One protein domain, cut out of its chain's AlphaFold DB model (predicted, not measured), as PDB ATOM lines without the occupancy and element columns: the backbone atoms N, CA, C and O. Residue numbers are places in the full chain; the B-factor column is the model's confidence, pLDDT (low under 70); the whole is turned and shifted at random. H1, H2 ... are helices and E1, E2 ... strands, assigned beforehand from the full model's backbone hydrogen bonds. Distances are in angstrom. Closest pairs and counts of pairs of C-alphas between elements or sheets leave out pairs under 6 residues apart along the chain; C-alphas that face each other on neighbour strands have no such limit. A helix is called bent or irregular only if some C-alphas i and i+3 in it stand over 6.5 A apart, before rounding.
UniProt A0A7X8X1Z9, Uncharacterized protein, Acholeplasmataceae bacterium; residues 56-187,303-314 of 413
ATOM      1  N   ARG A  56      47.402 -44.391 -15.163       73.69
ATOM      2  CA  ARG A  56      47.394 -44.549 -13.714       73.69
ATOM      3  C   ARG A  56      46.002 -44.276 -13.170       73.69
ATOM      4  O   ARG A  56      45.345 -43.339 -13.616       73.69
ATOM      5  N   ALA A  57      45.592 -45.051 -12.179       75.88
ATOM      6  CA  ALA A  57      44.375 -44.803 -11.423       75.88
ATOM      7  C   ALA A  57      44.650 -45.021  -9.938       75.88
ATOM      8  O   ALA A  57      45.456 -45.884  -9.585       75.88
ATOM      9  N   LYS A  58      43.990 -44.232  -9.095       74.12
ATOM     10  CA  LYS A  58      43.879 -44.526  -7.666       74.12
ATOM     11  C   LYS A  58      42.823 -45.624  -7.458       74.12
ATOM     12  O   LYS A  58      41.989 -45.865  -8.342       74.12
ATOM     13  N   ASP A  59      42.840 -46.250  -6.287       71.00
ATOM     14  CA  ASP A  59      41.655 -46.906  -5.721       71.00
ATOM     15  C   ASP A  59      40.398 -46.027  -5.836       71.00
ATOM     16  O   ASP A  59      40.478 -44.801  -5.991       71.00
ATOM     17  N   ASP A  60      39.233 -46.673  -5.791       80.19
ATOM     18  CA  ASP A  60      37.937 -46.011  -5.948       80.19
ATOM     19  C   ASP A  60      37.805 -44.868  -4.934       80.19
ATOM     20  O   ASP A  60      37.968 -45.072  -3.732       80.19
ATOM     21  N   LEU A  61      37.537 -43.654  -5.426       79.81
ATOM     22  CA  LEU A  61      37.329 -42.489  -4.560       79.81
ATOM     23  C   LEU A  61      36.033 -42.635  -3.768       79.81
ATOM     24  O   LEU A  61      35.963 -42.257  -2.603       79.81
ATOM     25  N   LEU A  62      35.006 -43.156  -4.433       86.12
ATOM     26  CA  LEU A  62      33.692 -43.407  -3.873       86.12
ATOM     27  C   LEU A  62      33.029 -44.521  -4.678       86.12
ATOM     28  O   LEU A  62      33.006 -44.456  -5.908       86.12
ATOM     29  N   THR A  63      32.451 -45.485  -3.970       88.88
ATOM     30  CA  THR A  63      31.583 -46.520  -4.534       88.88
ATOM     31  C   THR A  63      30.380 -46.657  -3.615       88.88
ATOM     32  O   THR A  63      30.512 -47.129  -2.485       88.88
ATOM     33  N   GLU A  64      29.213 -46.214  -4.075       90.38
ATOM     34  CA  GLU A  64      28.007 -46.136  -3.252       90.38
ATOM     35  C   GLU A  64      26.763 -46.600  -4.012       90.38
ATOM     36  O   GLU A  64      26.583 -46.310  -5.195       90.38
ATOM     37  N   VAL A  65      25.882 -47.320  -3.317       92.25
ATOM     38  CA  VAL A  65      24.560 -47.693  -3.829       92.25
ATOM     39  C   VAL A  65      23.562 -46.653  -3.341       92.25
ATOM     40  O   VAL A  65      23.208 -46.634  -2.162       92.25
ATOM     41  N   VAL A  66      23.097 -45.798  -4.248       91.81
ATOM     42  CA  VAL A  66      22.140 -44.736  -3.939       91.81
ATOM     43  C   VAL A  66      20.732 -45.304  -4.007       91.81
ATOM     44  O   VAL A  66      20.343 -45.930  -4.996       91.81
ATOM     45  N   LYS A  67      19.955 -45.075  -2.950       91.56
ATOM     46  CA  LYS A  67      18.587 -45.573  -2.804       91.56
ATOM     47  C   LYS A  67      17.585 -44.438  -2.645       91.56
ATOM     48  O   LYS A  67      17.958 -43.323  -2.289       91.56
ATOM     49  N   ASP A  68      16.321 -44.717  -2.935       87.06
ATOM     50  CA  ASP A  68      15.225 -43.778  -2.725       87.06
ATOM     51  C   ASP A  68      14.679 -43.831  -1.286       87.06
ATOM     52  O   ASP A  68      15.164 -44.561  -0.422       87.06
ATOM     53  N   GLU A  69      13.629 -43.047  -1.032       86.62
ATOM     54  CA  GLU A  69      12.932 -42.995   0.260       86.62
ATOM     55  C   GLU A  69      12.295 -44.340   0.669       86.62
ATOM     56  O   GLU A  69      11.979 -44.533   1.843       86.62
ATOM     57  N   ASN A  70      12.119 -45.272  -0.274       89.00
ATOM     58  CA  ASN A  70      11.549 -46.602  -0.060       89.00
ATOM     59  C   ASN A  70      12.622 -47.701   0.056       89.00
ATOM     60  O   ASN A  70      12.273 -48.881   0.078       89.00
ATOM     61  N   ASP A  71      13.906 -47.334   0.148       86.81
ATOM     62  CA  ASP A  71      15.058 -48.251   0.146       86.81
ATOM     63  C   ASP A  71      15.227 -49.034  -1.180       86.81
ATOM     64  O   ASP A  71      15.956 -50.030  -1.238       86.81
ATOM     65  N   GLU A  72      14.599 -48.575  -2.269       88.62
ATOM     66  CA  GLU A  72      14.804 -49.111  -3.616       88.62
ATOM     67  C   GLU A  72      16.054 -48.494  -4.250       88.62
ATOM     68  O   GLU A  72      16.321 -47.301  -4.122       88.62
ATOM     69  N   VAL A  73      16.841 -49.306  -4.959       89.12
ATOM     70  CA  VAL A  73      18.074 -48.836  -5.606       89.12
ATOM     71  C   VAL A  73      17.731 -47.879  -6.747       89.12
ATOM     72  O   VAL A  73      17.103 -48.269  -7.730       89.12
ATOM     73  N   LEU A  74      18.191 -46.632  -6.633       89.94
ATOM     74  CA  LEU A  74      18.083 -45.631  -7.687       89.94
ATOM     75  C   LEU A  74      19.191 -45.788  -8.721       89.94
ATOM     76  O   LEU A  74      18.890 -45.701  -9.911       89.94
ATOM     77  N   PHE A  75      20.438 -45.952  -8.273       92.44
ATOM     78  CA  PHE A  75      21.625 -46.190  -9.098       92.44
ATOM     79  C   PHE A  75      22.838 -46.562  -8.238       92.44
ATOM     80  O   PHE A  75      22.852 -46.325  -7.031       92.44
ATOM     81  N   ASN A  76      23.887 -47.069  -8.880       92.00
ATOM     82  CA  ASN A  76      25.219 -47.166  -8.295       92.00
ATOM     83  C   ASN A  76      26.067 -45.980  -8.755       92.00
ATOM     84  O   ASN A  76      26.066 -45.627  -9.937       92.00
ATOM     85  N   LEU A  77      26.794 -45.373  -7.827       92.75
ATOM     86  CA  LEU A  77      27.688 -44.253  -8.062       92.75
ATOM     87  C   LEU A  77      29.129 -44.702  -7.836       92.75
ATOM     88  O   LEU A  77      29.474 -45.146  -6.746       92.75
ATOM     89  N   ASN A  78      29.963 -44.550  -8.860       91.62
ATOM     90  CA  ASN A  78      31.378 -44.886  -8.812       91.62
ATOM     91  C   ASN A  78      32.215 -43.688  -9.272       91.62
ATOM     92  O   ASN A  78      31.985 -43.138 -10.354       91.62
ATOM     93  N   LEU A  79      33.196 -43.288  -8.466       90.06
ATOM     94  CA  LEU A  79      34.122 -42.202  -8.773       90.06
ATOM     95  C   LEU A  79      35.558 -42.716  -8.816       90.06
ATOM     96  O   LEU A  79      36.035 -43.369  -7.886       90.06
ATOM     97  N   PHE A  80      36.282 -42.349  -9.872       87.69
ATOM     98  CA  PHE A  80      37.671 -42.762 -10.066       87.69
ATOM     99  C   PHE A  80      38.574 -41.555 -10.294       87.69
ATOM    100  O   PHE A  80      38.309 -40.746 -11.184       87.69
ATOM    101  N   LEU A  81      39.682 -41.468  -9.554       84.31
ATOM    102  CA  LEU A  81      40.770 -40.546  -9.873       84.31
ATOM    103  C   LEU A  81      41.729 -41.216 -10.851       84.31
ATOM    104  O   LEU A  81      42.320 -42.256 -10.551       84.31
ATOM    105  N   VAL A  82      41.914 -40.593 -12.009       84.12
ATOM    106  CA  VAL A  82      42.747 -41.123 -13.083       84.12
ATOM    107  C   VAL A  82      43.761 -40.103 -13.586       84.12
ATOM    108  O   VAL A  82      43.510 -38.899 -13.610       84.12
ATOM    109  N   GLY A  83      44.919 -40.596 -14.016       79.06
ATOM    110  CA  GLY A  83      46.026 -39.803 -14.535       79.06
ATOM    111  C   GLY A  83      46.521 -40.303 -15.886       79.06
ATOM    112  O   GLY A  83      46.669 -41.505 -16.123       79.06
ATOM    113  N   SER A  84      46.833 -39.359 -16.767       77.25
ATOM    114  CA  SER A  84      47.523 -39.586 -18.040       77.25
ATOM    115  C   SER A  84      48.759 -38.692 -18.139       77.25
ATOM    116  O   SER A  84      48.991 -37.848 -17.278       77.25
ATOM    117  N   GLN A  85      49.534 -38.813 -19.220       71.69
ATOM    118  CA  GLN A  85      50.618 -37.864 -19.515       71.69
ATOM    119  C   GLN A  85      50.112 -36.423 -19.672       71.69
ATOM    120  O   GLN A  85      50.881 -35.477 -19.512       71.69
ATOM    121  N   HIS A  86      48.833 -36.226 -19.999       72.75
ATOM    122  CA  HIS A  86      48.304 -34.919 -20.385       72.75
ATOM    123  C   HIS A  86      47.463 -34.258 -19.310       72.75
ATOM    124  O   HIS A  86      47.640 -33.057 -19.121       72.75
ATOM    125  N   ASN A  87      46.648 -35.030 -18.591       73.44
ATOM    126  CA  ASN A  87      45.715 -34.497 -17.607       73.44
ATOM    127  C   ASN A  87      45.537 -35.449 -16.412       73.44
ATOM    128  O   ASN A  87      45.597 -36.675 -16.582       73.44
ATOM    129  N   SER A  88      45.212 -34.880 -15.248       78.25
ATOM    130  CA  SER A  88      44.510 -35.572 -14.154       78.25
ATOM    131  C   SER A  88      42.998 -35.419 -14.330       78.25
ATOM    132  O   SER A  88      42.518 -34.389 -14.813       78.25
ATOM    133  N   SER A  89      42.202 -36.432 -13.995       83.69
ATOM    134  CA  SER A  89      40.744 -36.366 -14.157       83.69
ATOM    135  C   SER A  89      39.991 -37.190 -13.128       83.69
ATOM    136  O   SER A  89      40.475 -38.226 -12.686       83.69
ATOM    137  N   ILE A  90      38.780 -36.744 -12.805       86.00
ATOM    138  CA  ILE A  90      37.803 -37.549 -12.068       86.00
ATOM    139  C   ILE A  90      36.815 -38.109 -13.070       86.00
ATOM    140  O   ILE A  90      36.242 -37.357 -13.858       86.00
ATOM    141  N   ILE A  91      36.612 -39.415 -13.036       89.19
ATOM    142  CA  ILE A  91      35.548 -40.077 -13.777       89.19
ATOM    143  C   ILE A  91      34.372 -40.264 -12.828       89.19
ATOM    144  O   ILE A  91      34.523 -40.907 -11.794       89.19
ATOM    145  N   PHE A  92      33.218 -39.727 -13.207       91.31
ATOM    146  CA  PHE A  92      31.936 -39.938 -12.550       91.31
ATOM    147  C   PHE A  92      31.141 -40.945 -13.371       91.31
ATOM    148  O   PHE A  92      30.785 -40.669 -14.521       91.31
ATOM    149  N   LEU A  93      30.884 -42.110 -12.787       92.62
ATOM    150  CA  LEU A  93      30.097 -43.177 -13.384       92.62
ATOM    151  C   LEU A  93      28.844 -43.403 -12.542       92.62
ATOM    152  O   LEU A  93      28.928 -43.750 -11.368       92.62
ATOM    153  N   VAL A  94      27.686 -43.240 -13.171       92.12
ATOM    154  CA  VAL A  94      26.405 -43.680 -12.624       92.12
ATOM    155  C   VAL A  94      25.969 -44.892 -13.427       92.12
ATOM    156  O   VAL A  94      25.816 -44.774 -14.638       92.12
ATOM    157  N   ASP A  95      25.768 -46.043 -12.796       90.88
ATOM    158  CA  ASP A  95      25.241 -47.239 -13.457       90.88
ATOM    159  C   ASP A  95      23.958 -47.740 -12.793       90.88
ATOM    160  O   ASP A  95      23.580 -47.298 -11.709       90.88
ATOM    161  N   SER A  96      23.269 -48.655 -13.472       86.62
ATOM    162  CA  SER A  96      22.031 -49.261 -12.986       86.62
ATOM    163  C   SER A  96      20.963 -48.220 -12.631       86.62
ATOM    164  O   SER A  96      20.212 -48.402 -11.675       86.62
ATOM    165  N   TYR A  97      20.890 -47.119 -13.393       86.25
ATOM    166  CA  TYR A  97      19.876 -46.096 -13.146       86.25
ATOM    167  C   TYR A  97      18.477 -46.688 -13.331       86.25
ATOM    168  O   TYR A  97      18.157 -47.250 -14.381       86.25
ATOM    169  N   SER A  98      17.657 -46.567 -12.291       80.06
ATOM    170  CA  SER A  98      16.326 -47.174 -12.169       80.06
ATOM    171  C   SER A  98      15.321 -46.698 -13.220       80.06
ATOM    172  O   SER A  98      14.354 -47.401 -13.507       80.06
ATOM    173  N   LYS A  99      15.537 -45.517 -13.812       79.50
ATOM    174  CA  LYS A  99      14.700 -44.989 -14.896       79.50
ATOM    175  C   LYS A  99      15.293 -45.301 -16.263       79.50
ATOM    176  O   LYS A  99      16.504 -45.446 -16.412       79.50
ATOM    177  N   ASP A 100      14.427 -45.297 -17.275       70.69
ATOM    178  CA  ASP A 100      14.832 -45.470 -18.667       70.69
ATOM    179  C   ASP A 100      15.948 -44.485 -19.065       70.69
ATOM    180  O   ASP A 100      15.893 -43.295 -18.715       70.69
ATOM    181  N   PRO A 101      16.958 -44.958 -19.817       66.12
ATOM    182  CA  PRO A 101      18.106 -44.155 -20.180       66.12
ATOM    183  C   PRO A 101      17.663 -43.073 -21.164       66.12
ATOM    184  O   PRO A 101      17.117 -43.355 -22.233       66.12
ATOM    185  N   ARG A 102      17.898 -41.809 -20.810       71.38
ATOM    186  CA  ARG A 102      17.683 -40.661 -21.697       71.38
ATOM    187  C   ARG A 102      19.019 -39.936 -21.857       71.38
ATOM    188  O   ARG A 102      19.739 -39.806 -20.869       71.38
ATOM    189  N   PRO A 103      19.383 -39.463 -23.062       69.62
ATOM    190  CA  PRO A 103      20.574 -38.634 -23.217       69.62
ATOM    191  C   PRO A 103      20.517 -37.449 -22.246       69.62
ATOM    192  O   PRO A 103      19.470 -36.813 -22.145       69.62
ATOM    193  N   GLU A 104      21.615 -37.196 -21.527       71.44
ATOM    194  CA  GLU A 104      21.782 -36.018 -20.652       71.44
ATOM    195  C   GLU A 104      20.702 -35.891 -19.553       71.44
ATOM    196  O   GLU A 104      20.370 -34.799 -19.102       71.44
ATOM    197  N   ALA A 105      20.126 -37.016 -19.107       77.50
ATOM    198  CA  ALA A 105      19.093 -37.015 -18.066       77.50
ATOM    199  C   ALA A 105      19.615 -36.567 -16.698       77.50
ATOM    200  O   ALA A 105      18.874 -35.987 -15.904       77.50
ATOM    201  N   LEU A 106      20.871 -36.908 -16.411       88.50
ATOM    202  CA  LEU A 106      21.496 -36.663 -15.126       88.50
ATOM    203  C   LEU A 106      22.467 -35.499 -15.232       88.50
ATOM    204  O   LEU A 106      23.204 -35.383 -16.211       88.50
ATOM    205  N   LYS A 107      22.508 -34.688 -14.180       90.88
ATOM    206  CA  LYS A 107      23.458 -33.592 -14.045       90.88
ATOM    207  C   LYS A 107      24.348 -33.783 -12.838       90.88
ATOM    208  O   LYS A 107      23.879 -34.156 -11.765       90.88
ATOM    209  N   LEU A 108      25.622 -33.484 -13.026       90.19
ATOM    210  CA  LEU A 108      26.638 -33.419 -11.998       90.19
ATOM    211  C   LEU A 108      26.847 -31.953 -11.654       90.19
ATOM    212  O   LEU A 108      27.201 -31.155 -12.519       90.19
ATOM    213  N   VAL A 109      26.663 -31.609 -10.390       88.25
ATOM    214  CA  VAL A 109      27.018 -30.295  -9.865       88.25
ATOM    215  C   VAL A 109      28.237 -30.474  -8.985       88.25
ATOM    216  O   VAL A 109      28.151 -31.184  -7.994       88.25
ATOM    217  N   VAL A 110      29.359 -29.856  -9.334       83.56
ATOM    218  CA  VAL A 110      30.597 -29.897  -8.545       83.56
ATOM    219  C   VAL A 110      30.820 -28.532  -7.923       83.56
ATOM    220  O   VAL A 110      30.722 -27.512  -8.609       83.56
ATOM    221  N   LYS A 111      31.137 -28.502  -6.632       76.44
ATOM    222  CA  LYS A 111      31.443 -27.272  -5.914       76.44
ATOM    223  C   LYS A 111      32.871 -27.320  -5.376       76.44
ATOM    224  O   LYS A 111      33.283 -28.265  -4.707       76.44
ATOM    225  N   THR A 112      33.619 -26.274  -5.694       69.12
ATOM    226  CA  THR A 112      34.948 -26.001  -5.133       69.12
ATOM    227  C   THR A 112      34.831 -25.077  -3.920       69.12
ATOM    228  O   THR A 112      33.752 -24.557  -3.632       69.12
ATOM    229  N   ASN A 113      35.941 -24.801  -3.238       59.03
ATOM    230  CA  ASN A 113      35.971 -23.817  -2.150       59.03
ATOM    231  C   ASN A 113      35.572 -22.402  -2.612       59.03
ATOM    232  O   ASN A 113      35.007 -21.633  -1.832       59.03
ATOM    233  N   LYS A 114      35.779 -22.050  -3.888       54.69
ATOM    234  CA  LYS A 114      35.077 -20.916  -4.511       54.69
ATOM    235  C   LYS A 114      33.596 -21.231  -4.707       54.69
ATOM    236  O   LYS A 114      33.247 -22.186  -5.389       54.69
ATOM    237  N   GLU A 115      32.740 -20.363  -4.171       51.41
ATOM    238  CA  GLU A 115      31.276 -20.499  -4.070       51.41
ATOM    239  C   GLU A 115      30.514 -20.840  -5.372       51.41
ATOM    240  O   GLU A 115      29.341 -21.209  -5.303       51.41
ATOM    241  N   SER A 116      31.130 -20.737  -6.555       62.12
ATOM    242  CA  SER A 116      30.493 -21.059  -7.835       62.12
ATOM    243  C   SER A 116      30.444 -22.567  -8.090       62.12
ATOM    244  O   SER A 116      31.474 -23.199  -8.329       62.12
ATOM    245  N   ALA A 117      29.237 -23.127  -8.104       75.25
ATOM    246  CA  ALA A 117      29.001 -24.499  -8.531       75.25
ATOM    247  C   ALA A 117      29.096 -24.627 -10.063       75.25
ATOM    248  O   ALA A 117      28.556 -23.798 -10.799       75.25
ATOM    249  N   LEU A 118      29.769 -25.674 -10.534       79.50
ATOM    250  CA  LEU A 118      29.886 -26.023 -11.946       79.50
ATOM    251  C   LEU A 118      28.933 -27.167 -12.261       79.50
ATOM    252  O   LEU A 118      28.903 -28.164 -11.545       79.50
ATOM    253  N   GLU A 119      28.170 -27.027 -13.337       86.31
ATOM    254  CA  GLU A 119      27.168 -28.005 -13.747       86.31
ATOM    255  C   GLU A 119      27.587 -28.677 -15.057       86.31
ATOM    256  O   GLU A 119      27.945 -28.006 -16.026       86.31
ATOM    257  N   TYR A 120      27.542 -30.007 -15.072       86.81
ATOM    258  CA  TYR A 120      27.905 -30.847 -16.206       86.81
ATOM    259  C   TYR A 120      26.810 -31.878 -16.456       86.81
ATOM    260  O   TYR A 120      26.355 -32.536 -15.523       86.81
ATOM    261  N   ASP A 121      26.439 -32.093 -17.712       89.06
ATOM    262  CA  ASP A 121      25.548 -33.198 -18.057       89.06
ATOM    263  C   ASP A 121      26.332 -34.518 -18.005       89.06
ATOM    264  O   ASP A 121      27.451 -34.607 -18.529       89.06
ATOM    265  N   LEU A 122      25.776 -35.551 -17.368       88.56
ATOM    266  CA  LEU A 122      26.292 -36.906 -17.529       88.56
ATOM    267  C   LEU A 122      25.682 -37.512 -18.787       88.56
ATOM    268  O   LEU A 122      24.471 -37.464 -19.012       88.56
ATOM    269  N   VAL A 123      26.528 -38.133 -19.601       86.81
ATOM    270  CA  VAL A 123      26.118 -38.613 -20.917       86.81
ATOM    271  C   VAL A 123      25.897 -40.118 -20.875       86.81
ATOM    272  O   VAL A 123      26.788 -40.881 -20.502       86.81
ATOM    273  N   SER A 124      24.712 -40.549 -21.309       85.88
ATOM    274  CA  SER A 124      24.425 -41.954 -21.604       85.88
ATOM    275  C   SER A 124      24.943 -42.286 -23.000       85.88
ATOM    276  O   SER A 124      24.468 -41.726 -23.990       85.88
ATOM    277  N   LEU A 125      25.915 -43.195 -23.091       77.06
ATOM    278  CA  LEU A 125      26.506 -43.628 -24.366       77.06
ATOM    279  C   LEU A 125      26.169 -45.086 -24.714       77.06
ATOM    280  O   LEU A 125      26.288 -45.473 -25.877       77.06
ATOM    281  N   GLY A 126      25.795 -45.893 -23.721       71.88
ATOM    282  CA  GLY A 126      25.523 -47.325 -23.837       71.88
ATOM    283  C   GLY A 126      24.082 -47.674 -24.182       71.88
ATOM    284  O   GLY A 126      23.211 -46.807 -24.267       71.88
ATOM    285  N   LYS A 127      23.834 -48.971 -24.384       74.00
ATOM    286  CA  LYS A 127      22.471 -49.528 -24.356       74.00
ATOM    287  C   LYS A 127      22.036 -49.891 -22.942       74.00
ATOM    288  O   LYS A 127      20.839 -50.007 -22.701       74.00
ATOM    289  N   GLU A 128      22.999 -50.114 -22.054       79.88
ATOM    290  CA  GLU A 128      22.746 -50.328 -20.637       79.88
ATOM    291  C   GLU A 128      22.547 -48.982 -19.917       79.88
ATOM    292  O   GLU A 128      23.001 -47.939 -20.394       79.88
ATOM    293  N   ASN A 129      21.877 -49.003 -18.761       82.50
ATOM    294  CA  ASN A 129      21.536 -47.801 -17.991       82.50
ATOM    295  C   ASN A 129      22.747 -47.256 -17.227       82.50
ATOM    296  O   ASN A 129      22.811 -47.361 -16.002       82.50
ATOM    297  N   TRP A 130      23.705 -46.674 -17.945       88.56
ATOM    298  CA  TRP A 130      24.832 -45.969 -17.346       88.56
ATOM    299  C   TRP A 130      25.083 -44.607 -17.985       88.56
ATOM    300  O   TRP A 130      24.835 -44.375 -19.169       88.56
ATOM    301  N   TYR A 131      25.615 -43.712 -17.167       90.19
ATOM    302  CA  TYR A 131      25.961 -42.346 -17.495       90.19
ATOM    303  C   TYR A 131      27.399 -42.082 -17.068       90.19
ATOM    304  O   TYR A 131      27.835 -42.522 -16.005       90.19
ATOM    305  N   LEU A 132      28.131 -41.348 -17.898       89.62
ATOM    306  CA  LEU A 132      29.538 -41.057 -17.675       89.62
ATOM    307  C   LEU A 132      29.811 -39.574 -17.879       89.62
ATOM    308  O   LEU A 132      29.329 -38.966 -18.838       89.62
ATOM    309  N   GLN A 133      30.638 -39.018 -17.004       88.69
ATOM    310  CA  GLN A 133      31.282 -37.730 -17.211       88.69
ATOM    311  C   GLN A 133      32.722 -37.797 -16.706       88.69
ATOM    312  O   GLN A 133      33.010 -38.488 -15.730       88.69
ATOM    313  N   TRP A 134      33.636 -37.080 -17.356       86.06
ATOM    314  CA  TRP A 134      34.991 -36.894 -16.845       86.06
ATOM    315  C   TRP A 134      35.293 -35.413 -16.651       86.06
ATOM    316  O   TRP A 134      35.170 -34.592 -17.559       86.06
ATOM    317  N   LEU A 135      35.730 -35.070 -15.446       82.06
ATOM    318  CA  LEU A 135      36.178 -33.733 -15.109       82.06
ATOM    319  C   LEU A 135      37.698 -33.692 -15.211       82.06
ATOM    320  O   LEU A 135      38.394 -34.274 -14.379       82.06
ATOM    321  N   HIS A 136      38.223 -33.004 -16.224       77.81
ATOM    322  CA  HIS A 136      39.649 -32.690 -16.268       77.81
ATOM    323  C   HIS A 136      39.965 -31.674 -15.172       77.81
ATOM    324  O   HIS A 136      39.486 -30.540 -15.220       77.81
ATOM    325  N   LEU A 137      40.783 -32.077 -14.205       73.56
ATOM    326  CA  LEU A 137      41.131 -31.235 -13.064       73.56
ATOM    327  C   LEU A 137      41.904 -29.990 -13.511       73.56
ATOM    328  O   LEU A 137      41.660 -28.900 -13.011       73.56
ATOM    329  N   ASP A 138      42.712 -30.103 -14.565       63.47
ATOM    330  CA  ASP A 138      43.405 -28.951 -15.151       63.47
ATOM    331  C   ASP A 138      42.431 -27.881 -15.660       63.47
ATOM    332  O   ASP A 138      42.747 -26.698 -15.595       63.47
ATOM    333  N   ASN A 139      41.241 -28.271 -16.142       60.72
ATOM    334  CA  ASN A 139      40.198 -27.334 -16.573       60.72
ATOM    335  C   ASN A 139      39.514 -26.656 -15.385       60.72
ATOM    336  O   ASN A 139      39.197 -25.472 -15.474       60.72
ATOM    337  N   LEU A 140      39.325 -27.388 -14.285       59.16
ATOM    338  CA  LEU A 140      38.806 -26.843 -13.032       59.16
ATOM    339  C   LEU A 140      39.755 -25.773 -12.472       59.16
ATOM    340  O   LEU A 140      39.318 -24.712 -12.030       59.16
ATOM    341  N   TYR A 141      41.061 -26.020 -12.584       55.19
ATOM    342  CA  TYR A 141      42.107 -25.129 -12.083       55.19
ATOM    343  C   TYR A 141      42.645 -24.143 -13.131       55.19
ATOM    344  O   TYR A 141      43.477 -23.300 -12.820       55.19
ATOM    345  N   LEU A 142      42.169 -24.182 -14.378       42.06
ATOM    346  CA  LEU A 142      42.713 -23.378 -15.485       42.06
ATOM    347  C   LEU A 142      42.497 -21.868 -15.286       42.06
ATOM    348  O   LEU A 142      43.210 -21.057 -15.881       42.06
ATOM    349  N   GLU A 143      41.495 -21.486 -14.497       37.28
ATOM    350  CA  GLU A 143      41.191 -20.103 -14.083       37.28
ATOM    351  C   GLU A 143      41.452 -19.867 -12.592       37.28
ATOM    352  O   GLU A 143      41.196 -18.787 -12.055       37.28
ATOM    353  N   GLN A 144      41.965 -20.884 -11.905       41.34
ATOM    354  CA  GLN A 144      42.315 -20.803 -10.504       41.34
ATOM    355  C   GLN A 144      43.834 -20.694 -10.406       41.34
ATOM    356  O   GLN A 144      44.590 -21.429 -11.031       41.34
ATOM    357  N   ALA A 145      44.309 -19.755  -9.600       36.12
ATOM    358  CA  ALA A 145      45.735 -19.651  -9.318       36.12
ATOM    359  C   ALA A 145      46.271 -20.869  -8.517       36.12
ATOM    360  O   ALA A 145      47.486 -21.002  -8.348       36.12
ATOM    361  N   PHE A 146      45.376 -21.759  -8.050       47.78
ATOM    362  CA  PHE A 146      45.607 -22.809  -7.053       47.78
ATOM    363  C   PHE A 146      44.767 -24.062  -7.355       47.78
ATOM    364  O   PHE A 146      43.681 -23.934  -7.915       47.78
ATOM    365  N   MET A 147      45.259 -25.247  -6.967       52.62
ATOM    366  CA  MET A 147      44.417 -26.447  -6.888       52.62
ATOM    367  C   MET A 147      43.640 -26.387  -5.574       52.62
ATOM    368  O   MET A 147      44.250 -26.319  -4.512       52.62
ATOM    369  N   GLU A 148      42.315 -26.344  -5.648       58.97
ATOM    370  CA  GLU A 148      41.428 -26.345  -4.482       58.97
ATOM    371  C   GLU A 148      40.892 -27.753  -4.222       58.97
ATOM    372  O   GLU A 148      40.683 -28.527  -5.155       58.97
ATOM    373  N   ASP A 149      40.634 -28.068  -2.956       64.81
ATOM    374  CA  ASP A 149      39.940 -29.298  -2.595       64.81
ATOM    375  C   ASP A 149      38.541 -29.317  -3.229       64.81
ATOM    376  O   ASP A 149      37.819 -28.311  -3.245       64.81
ATOM    377  N   ILE A 150      38.148 -30.479  -3.747       70.88
ATOM    378  CA  ILE A 150      36.767 -30.705  -4.170       70.88
ATOM    379  C   ILE A 150      36.019 -31.180  -2.936       70.88
ATOM    380  O   ILE A 150      36.240 -32.294  -2.461       70.88
ATOM    381  N   ILE A 151      35.178 -30.301  -2.399       67.75
ATOM    382  CA  ILE A 151      34.514 -30.513  -1.111       67.75
ATOM    383  C   ILE A 151      33.097 -31.067  -1.255       67.75
ATOM    384  O   ILE A 151      32.657 -31.793  -0.378       67.75
ATOM    385  N   ASP A 152      32.397 -30.773  -2.354       77.88
ATOM    386  CA  ASP A 152      30.988 -31.147  -2.530       77.88
ATOM    387  C   ASP A 152      30.689 -31.473  -4.003       77.88
ATOM    388  O   ASP A 152      31.198 -30.834  -4.935       77.88
ATOM    389  N   PHE A 153      29.841 -32.480  -4.216       87.50
ATOM    390  CA  PHE A 153      29.190 -32.715  -5.492       87.50
ATOM    391  C   PHE A 153      27.778 -33.283  -5.310       87.50
ATOM    392  O   PHE A 153      27.472 -33.999  -4.360       87.50
ATOM    393  N   LYS A 154      26.916 -33.016  -6.293       91.25
ATOM    394  CA  LYS A 154      25.531 -33.490  -6.326       91.25
ATOM    395  C   LYS A 154      25.216 -34.155  -7.653       91.25
ATOM    396  O   LYS A 154      25.670 -33.694  -8.704       91.25
ATOM    397  N   VAL A 155      24.366 -35.176  -7.616       91.62
ATOM    398  CA  VAL A 155      23.751 -35.772  -8.809       91.62
ATOM    399  C   VAL A 155      22.276 -35.386  -8.841       91.62
ATOM    400  O   VAL A 155      21.563 -35.571  -7.854       91.62
ATOM    401  N   LYS A 156      21.809 -34.843  -9.966       91.81
ATOM    402  CA  LYS A 156      20.429 -34.373 -10.159       91.81
ATOM    403  C   LYS A 156      19.755 -35.034 -11.360       91.81
ATOM    404  O   LYS A 156      20.427 -35.351 -12.336       91.81
ATOM    405  N   ASP A 157      18.430 -35.159 -11.314       89.25
ATOM    406  CA  ASP A 157      17.550 -35.420 -12.470       89.25
ATOM    407  C   ASP A 157      16.537 -34.271 -12.554       89.25
ATOM    408  O   ASP A 157      15.631 -34.155 -11.720       89.25
ATOM    409  N   GLY A 158      16.745 -33.361 -13.508       85.50
ATOM    410  CA  GLY A 158      16.095 -32.048 -13.503       85.50
ATOM    411  C   GLY A 158      16.471 -31.241 -12.253       85.50
ATOM    412  O   GLY A 158      17.646 -31.136 -11.906       85.50
ATOM    413  N   ASP A 159      15.470 -30.703 -11.553       86.56
ATOM    414  CA  ASP A 159      15.673 -29.949 -10.306       86.56
ATOM    415  C   ASP A 159      15.785 -30.847  -9.062       86.56
ATOM    416  O   ASP A 159      16.149 -30.379  -7.982       86.56
ATOM    417  N   LYS A 160      15.479 -32.147  -9.189       88.81
ATOM    418  CA  LYS A 160      15.527 -33.084  -8.064       88.81
ATOM    419  C   LYS A 160      16.970 -33.505  -7.800       88.81
ATOM    420  O   LYS A 160      17.599 -34.126  -8.655       88.81
ATOM    421  N   VAL A 161      17.462 -33.233  -6.593       90.88
ATOM    422  CA  VAL A 161      18.716 -33.807  -6.085       90.88
ATOM    423  C   VAL A 161      18.473 -35.277  -5.760       90.88
ATOM    424  O   VAL A 161      17.575 -35.604  -4.985       90.88
ATOM    425  N   LEU A 162      19.227 -36.161  -6.408       90.25
ATOM    426  CA  LEU A 162      19.182 -37.603  -6.172       90.25
ATOM    427  C   LEU A 162      20.289 -38.066  -5.228       90.25
ATOM    428  O   LEU A 162      20.109 -39.050  -4.522       90.25
ATOM    429  N   TYR A 163      21.420 -37.368  -5.238       90.75
ATOM    430  CA  TYR A 163      22.538 -37.613  -4.342       90.75
ATOM    431  C   TYR A 163      23.212 -36.292  -3.996       90.75
ATOM    432  O   TYR A 163      23.363 -35.430  -4.868       90.75
ATOM    433  N   ASP A 164      23.614 -36.168  -2.739       89.56
ATOM    434  CA  ASP A 164      24.342 -35.029  -2.201       89.56
ATOM    435  C   ASP A 164      25.499 -35.568  -1.359       89.56
ATOM    436  O   ASP A 164      25.269 -36.307  -0.398       89.56
ATOM    437  N   PHE A 165      26.729 -35.271  -1.769       86.44
ATOM    438  CA  PHE A 165      27.909 -35.734  -1.057       86.44
ATOM    439  C   PHE A 165      28.028 -35.000   0.279       86.44
ATOM    440  O   PHE A 165      28.077 -33.773   0.320       86.44
ATOM    441  N   ASN A 166      28.092 -35.756   1.378       72.25
ATOM    442  CA  ASN A 166      28.282 -35.178   2.705       72.25
ATOM    443  C   ASN A 166      29.774 -34.893   2.962       72.25
ATOM    444  O   ASN A 166      30.574 -35.821   3.094       72.25
ATOM    445  N   ASP A 167      30.121 -33.613   3.084       65.88
ATOM    446  CA  ASP A 167      31.477 -33.103   3.309       65.88
ATOM    447  C   ASP A 167      31.955 -33.211   4.771       65.88
ATOM    448  O   ASP A 167      33.128 -32.966   5.063       65.88
ATOM    449  N   GLU A 168      31.093 -33.654   5.698       60.88
ATOM    450  CA  GLU A 168      31.429 -33.850   7.119       60.88
ATOM    451  C   GLU A 168      32.576 -34.857   7.353       60.88
ATOM    452  O   GLU A 168      33.181 -34.868   8.428       60.88
ATOM    453  N   LEU A 169      32.901 -35.694   6.360       52.97
ATOM    454  CA  LEU A 169      33.996 -36.673   6.403       52.97
ATOM    455  C   LEU A 169      35.326 -36.153   5.824       52.97
ATOM    456  O   LEU A 169      36.341 -36.844   5.928       52.97
ATOM    457  N   GLY A 170      35.343 -34.944   5.257       63.69
ATOM    458  CA  GLY A 170      36.503 -34.344   4.595       63.69
ATOM    459  C   GLY A 170      36.324 -34.190   3.082       63.69
ATOM    460  O   GLY A 170      35.308 -34.574   2.508       63.69
ATOM    461  N   ALA A 171      37.329 -33.599   2.430       68.06
ATOM    462  CA  ALA A 171      37.311 -33.376   0.987       68.06
ATOM    463  C   ALA A 171      37.238 -34.699   0.203       68.06
ATOM    464  O   ALA A 171      37.927 -35.662   0.541       68.06
ATOM    465  N   LEU A 172      36.470 -34.713  -0.891       73.69
ATOM    466  CA  LEU A 172      36.406 -35.842  -1.825       73.69
ATOM    467  C   LEU A 172      37.781 -36.124  -2.447       73.69
ATOM    468  O   LEU A 172      38.170 -37.278  -2.627       73.69
ATOM    469  N   ILE A 173      38.496 -35.057  -2.810       72.38
ATOM    470  CA  ILE A 173      39.876 -35.102  -3.295       72.38
ATOM    471  C   ILE A 173      40.618 -33.910  -2.712       72.38
ATOM    472  O   ILE A 173      40.173 -32.767  -2.857       72.38
ATOM    473  N   THR A 174      41.771 -34.184  -2.113       67.38
ATOM    474  CA  THR A 174      42.702 -33.143  -1.674       67.38
ATOM    475  C   THR A 174      43.516 -32.597  -2.847       67.38
ATOM    476  O   THR A 174      43.799 -33.310  -3.816       67.38
ATOM    477  N   ALA A 175      43.995 -31.359  -2.757       61.28
ATOM    478  CA  ALA A 175      44.902 -30.801  -3.763       61.28
ATOM    479  C   ALA A 175      46.145 -31.691  -4.024       61.28
ATOM    480  O   ALA A 175      46.645 -31.730  -5.151       61.28
ATOM    481  N   ASN A 176      46.611 -32.451  -3.019       60.19
ATOM    482  CA  ASN A 176      47.706 -33.428  -3.153       60.19
ATOM    483  C   ASN A 176      47.365 -34.525  -4.160       60.19
ATOM    484  O   ASN A 176      48.158 -34.850  -5.042       60.19
ATOM    485  N   GLU A 177      46.172 -35.091  -4.029       63.50
ATOM    486  CA  GLU A 177      45.712 -36.214  -4.840       63.50
ATOM    487  C   GLU A 177      45.339 -35.770  -6.254       63.50
ATOM    488  O   GLU A 177      45.559 -36.504  -7.219       63.50
ATOM    489  N   ALA A 178      44.856 -34.536  -6.411       65.06
ATOM    490  CA  ALA A 178      44.463 -33.969  -7.696       65.06
ATOM    491  C   ALA A 178      45.588 -33.989  -8.758       65.06
ATOM    492  O   ALA A 178      45.312 -33.968  -9.961       65.06
ATOM    493  N   ASN A 179      46.859 -34.092  -8.352       65.44
ATOM    494  CA  ASN A 179      48.013 -34.057  -9.251       65.44
ATOM    495  C   ASN A 179      48.600 -35.439  -9.613       65.44
ATOM    496  O   ASN A 179      49.809 -35.603  -9.777       65.44
ATOM    497  N   ILE A 180      47.751 -36.454  -9.792       67.75
ATOM    498  CA  ILE A 180      48.168 -37.793 -10.250       67.75
ATOM    499  C   ILE A 180      48.953 -37.778 -11.586       67.75
ATOM    500  O   ILE A 180      49.788 -38.651 -11.830       67.75
ATOM    501  N   GLN A 181      48.768 -36.771 -12.448       68.31
ATOM    502  CA  GLN A 181      49.575 -36.566 -13.659       68.31
ATOM    503  C   GLN A 181      51.080 -36.420 -13.369       68.31
ATOM    504  O   GLN A 181      51.900 -36.959 -14.120       68.31
ATOM    505  N   ALA A 182      51.467 -35.702 -12.311       63.06
ATOM    506  CA  ALA A 182      52.871 -35.527 -11.927       63.06
ATOM    507  C   ALA A 182      53.582 -36.876 -11.750       63.06
ATOM    508  O   ALA A 182      54.700 -37.088 -12.234       63.06
ATOM    509  N   TYR A 183      52.877 -37.821 -11.125       64.88
ATOM    510  CA  TYR A 183      53.337 -39.189 -10.936       64.88
ATOM    511  C   TYR A 183      53.520 -39.920 -12.276       64.88
ATOM    512  O   TYR A 183      54.548 -40.559 -12.507       64.88
ATOM    513  N   VAL A 184      52.569 -39.771 -13.204       66.00
ATOM    514  CA  VAL A 184      52.636 -40.358 -14.556       66.00
ATOM    515  C   VAL A 184      53.859 -39.853 -15.337       66.00
ATOM    516  O   VAL A 184      54.541 -40.639 -16.001       66.00
ATOM    517  N   LYS A 185      54.173 -38.557 -15.225       66.88
ATOM    518  CA  LYS A 185      55.319 -37.927 -15.902       66.88
ATOM    519  C   LYS A 185      56.667 -38.185 -15.233       66.88
ATOM    520  O   LYS A 185      57.694 -37.902 -15.846       66.88
ATOM    521  N   LYS A 186      56.683 -38.717 -14.004       65.06
ATOM    522  CA  LYS A 186      57.895 -38.810 -13.170       65.06
ATOM    523  C   LYS A 186      58.552 -37.437 -12.924       65.06
ATOM    524  O   LYS A 186      59.772 -37.334 -12.834       65.06
ATOM    525  N   GLU A 187      57.743 -36.378 -12.862       61.12
ATOM    526  CA  GLU A 187      58.198 -35.023 -12.535       61.12
ATOM    527  C   GLU A 187      58.009 -34.748 -11.034       61.12
ATOM    528  O   GLU A 187      56.961 -35.061 -10.465       61.12
ATOM    529  N   GLU A 303      58.878 -39.999  -4.100       48.09
ATOM    530  CA  GLU A 303      59.333 -41.278  -3.542       48.09
ATOM    531  C   GLU A 303      58.727 -41.648  -2.187       48.09
ATOM    532  O   GLU A 303      58.939 -42.770  -1.743       48.09
ATOM    533  N   THR A 304      58.002 -40.757  -1.510       45.72
ATOM    534  CA  THR A 304      57.528 -41.041  -0.141       45.72
ATOM    535  C   THR A 304      56.079 -40.655   0.111       45.72
ATOM    536  O   THR A 304      55.389 -41.404   0.781       45.72
ATOM    537  N   GLU A 305      55.581 -39.551  -0.449       48.88
ATOM    538  CA  GLU A 305      54.252 -39.027  -0.074       48.88
ATOM    539  C   GLU A 305      53.135 -39.425  -1.053       48.88
ATOM    540  O   GLU A 305      51.985 -39.568  -0.657       48.88
ATOM    541  N   LEU A 306      53.464 -39.691  -2.324       47.72
ATOM    542  CA  LEU A 306      52.505 -40.242  -3.297       47.72
ATOM    543  C   LEU A 306      52.391 -41.773  -3.227       47.72
ATOM    544  O   LEU A 306      51.474 -42.328  -3.822       47.72
ATOM    545  N   ILE A 307      53.306 -42.458  -2.527       44.75
ATOM    546  CA  ILE A 307      53.270 -43.920  -2.329       44.75
ATOM    547  C   ILE A 307      52.157 -44.323  -1.349       44.75
ATOM    548  O   ILE A 307      51.603 -45.411  -1.488       44.75
ATOM    549  N   ASP A 308      51.779 -43.439  -0.423       44.78
ATOM    550  CA  ASP A 308      50.633 -43.652   0.475       44.78
ATOM    551  C   ASP A 308      49.280 -43.525  -0.253       44.78
ATOM    552  O   ASP A 308      48.246 -43.960   0.254       44.78
ATOM    553  N   VAL A 309      49.276 -42.986  -1.477       54.19
ATOM    554  CA  VAL A 309      48.130 -43.018  -2.386       54.19
ATOM    555  C   VAL A 309      48.271 -44.287  -3.229       54.19
ATOM    556  O   VAL A 309      49.178 -44.382  -4.052       54.19
ATOM    557  N   ASN A 310      47.408 -45.285  -3.027       61.59
ATOM    558  CA  ASN A 310      47.464 -46.552  -3.765       61.59
ATOM    559  C   ASN A 310      47.181 -46.321  -5.269       61.59
ATOM    560  O   ASN A 310      46.033 -46.336  -5.714       61.59
ATOM    561  N   ILE A 311      48.228 -45.999  -6.039       68.31
ATOM    562  CA  ILE A 311      48.165 -45.666  -7.467       68.31
ATOM    563  C   ILE A 311      48.677 -46.853  -8.284       68.31
ATOM    564  O   ILE A 311      49.873 -47.161  -8.323       68.31
ATOM    565  N   GLU A 312      47.781 -47.470  -9.041       71.94
ATOM    566  CA  GLU A 312      48.089 -48.638  -9.855       71.94
ATOM    567  C   GLU A 312      48.408 -48.268 -11.309       71.94
ATOM    568  O   GLU A 312      47.982 -47.239 -11.839       71.94
ATOM    569  N   THR A 313      49.199 -49.115 -11.982       73.31
ATOM    570  CA  THR A 313      49.401 -48.996 -13.436       73.31
ATOM    571  C   THR A 313      48.216 -49.598 -14.163       73.31
ATOM    572  O   THR A 313      47.953 -50.793 -14.036       73.31
ATOM    573  N   VAL A 314      47.573 -48.802 -15.009       74.12
ATOM    574  CA  VAL A 314      46.434 -49.241 -15.805       74.12
ATOM    575  C   VAL A 314      46.873 -49.413 -17.255       74.12
ATOM    576  O   VAL A 314      47.585 -48.581 -17.816       74.12
TER     577      VAL A 314
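Overview. This is residues 56 to 187 and 303 to 314 of the 413 residues of an uncharacterized protein of Acholeplasmataceae bacterium (UniProt A0A7X8X1Z9). Two strongly twisted antiparallel sheets lie partly face to face as a sandwich, their strands crossed at 43 degrees, with the short helix H2 packed on the larger sheet at one end. The larger, branched sheet holds E1, E2, E3, E4, E7 and E10; the smaller has the order E6, E5, E8, E9. The printed part has 144 residues, with two named helices and ten named strands in the order E1 E2 E3 E4 E5 E6 E7 H1 E8 E9 H2 E10, and its class is mostly strand. It is compact, with a radius of gyration of the C-alphas of 15.6 A and spans of 47 by 34 by 27 A.

Along the chain. E1, residues 56 to 58, begins at C-alpha 56 at (47.394, -44.549, -13.714). E2 is residues 62 to 67, E3 residues 73 to 83, 30.7 A long, and E4 residues 88 to 95, 22.5 A. E5 is residues 106 to 112, E6 residues 117 to 122, and E7 residues 130 to 136. H1, residues 137 to 140, precedes E8, residues 150 to 157, 21.5 A, and E9, residues 160 to 164. H2, residues 177 to 185, is irregular, with C-alphas 178 and 181 8.3 A apart. E10, residues 311 to 313, ends at C-alpha 313 at (49.401, -48.996, -13.436).

Arrangement. E2, E3 and E4 form a meander, each strand the antiparallel neighbour of the one before. E1 and E2 lie on one side of E3 and E4 on the other side, with N 58 and O 81 at 3.0 A, N 64 and O 77 at 2.9 A, and N 78 and O 93 at 2.8 A. E10 pairs with E1, N 312 and O 57 at 2.9 A, and E7 with E4, N 92 and O 133 at 2.8 A. In the other sheet, N 110 and O 118 of the hairpin E5 and E6 are 2.8 A apart, N 109 and O 154 of E5 and E8 2.9 A, and N 162 and O 155 of the hairpin E8 and E9 2.8 A. Between the sheets, the closest C-alphas of E6 and E7 are those of Leu 122 and Gln 133, 5.1 A apart. H2 is on the branched sheet at a height of 6.8 A, over E3 and along it at 10 degrees on the local plane; their closest C-alphas, of Gly 83 and Gln 181, are 4.9 A apart. H1 only grazes both sheets. In H2, 2 of 5 O i to N i+4 pairs and 5 of 6 O i to N i+3 pairs are within hydrogen-bond range; H1 is too short for an i+4 pair.

Size, cuts and confidence. The C-alphas farthest apart, of Asn 70 and Glu 187, are 49.7 A apart. Residues 188 to 302 are not printed, and C-alphas 187 and 303 are 11.0 A apart across this cut. Of the links printed whole, E9 to H2 is long, with 12 residues. The mean pLDDT of the printed part is 75.2; 48 residues are under 70, among them residues 138 to 149, 174 to 187 and 303 to 311.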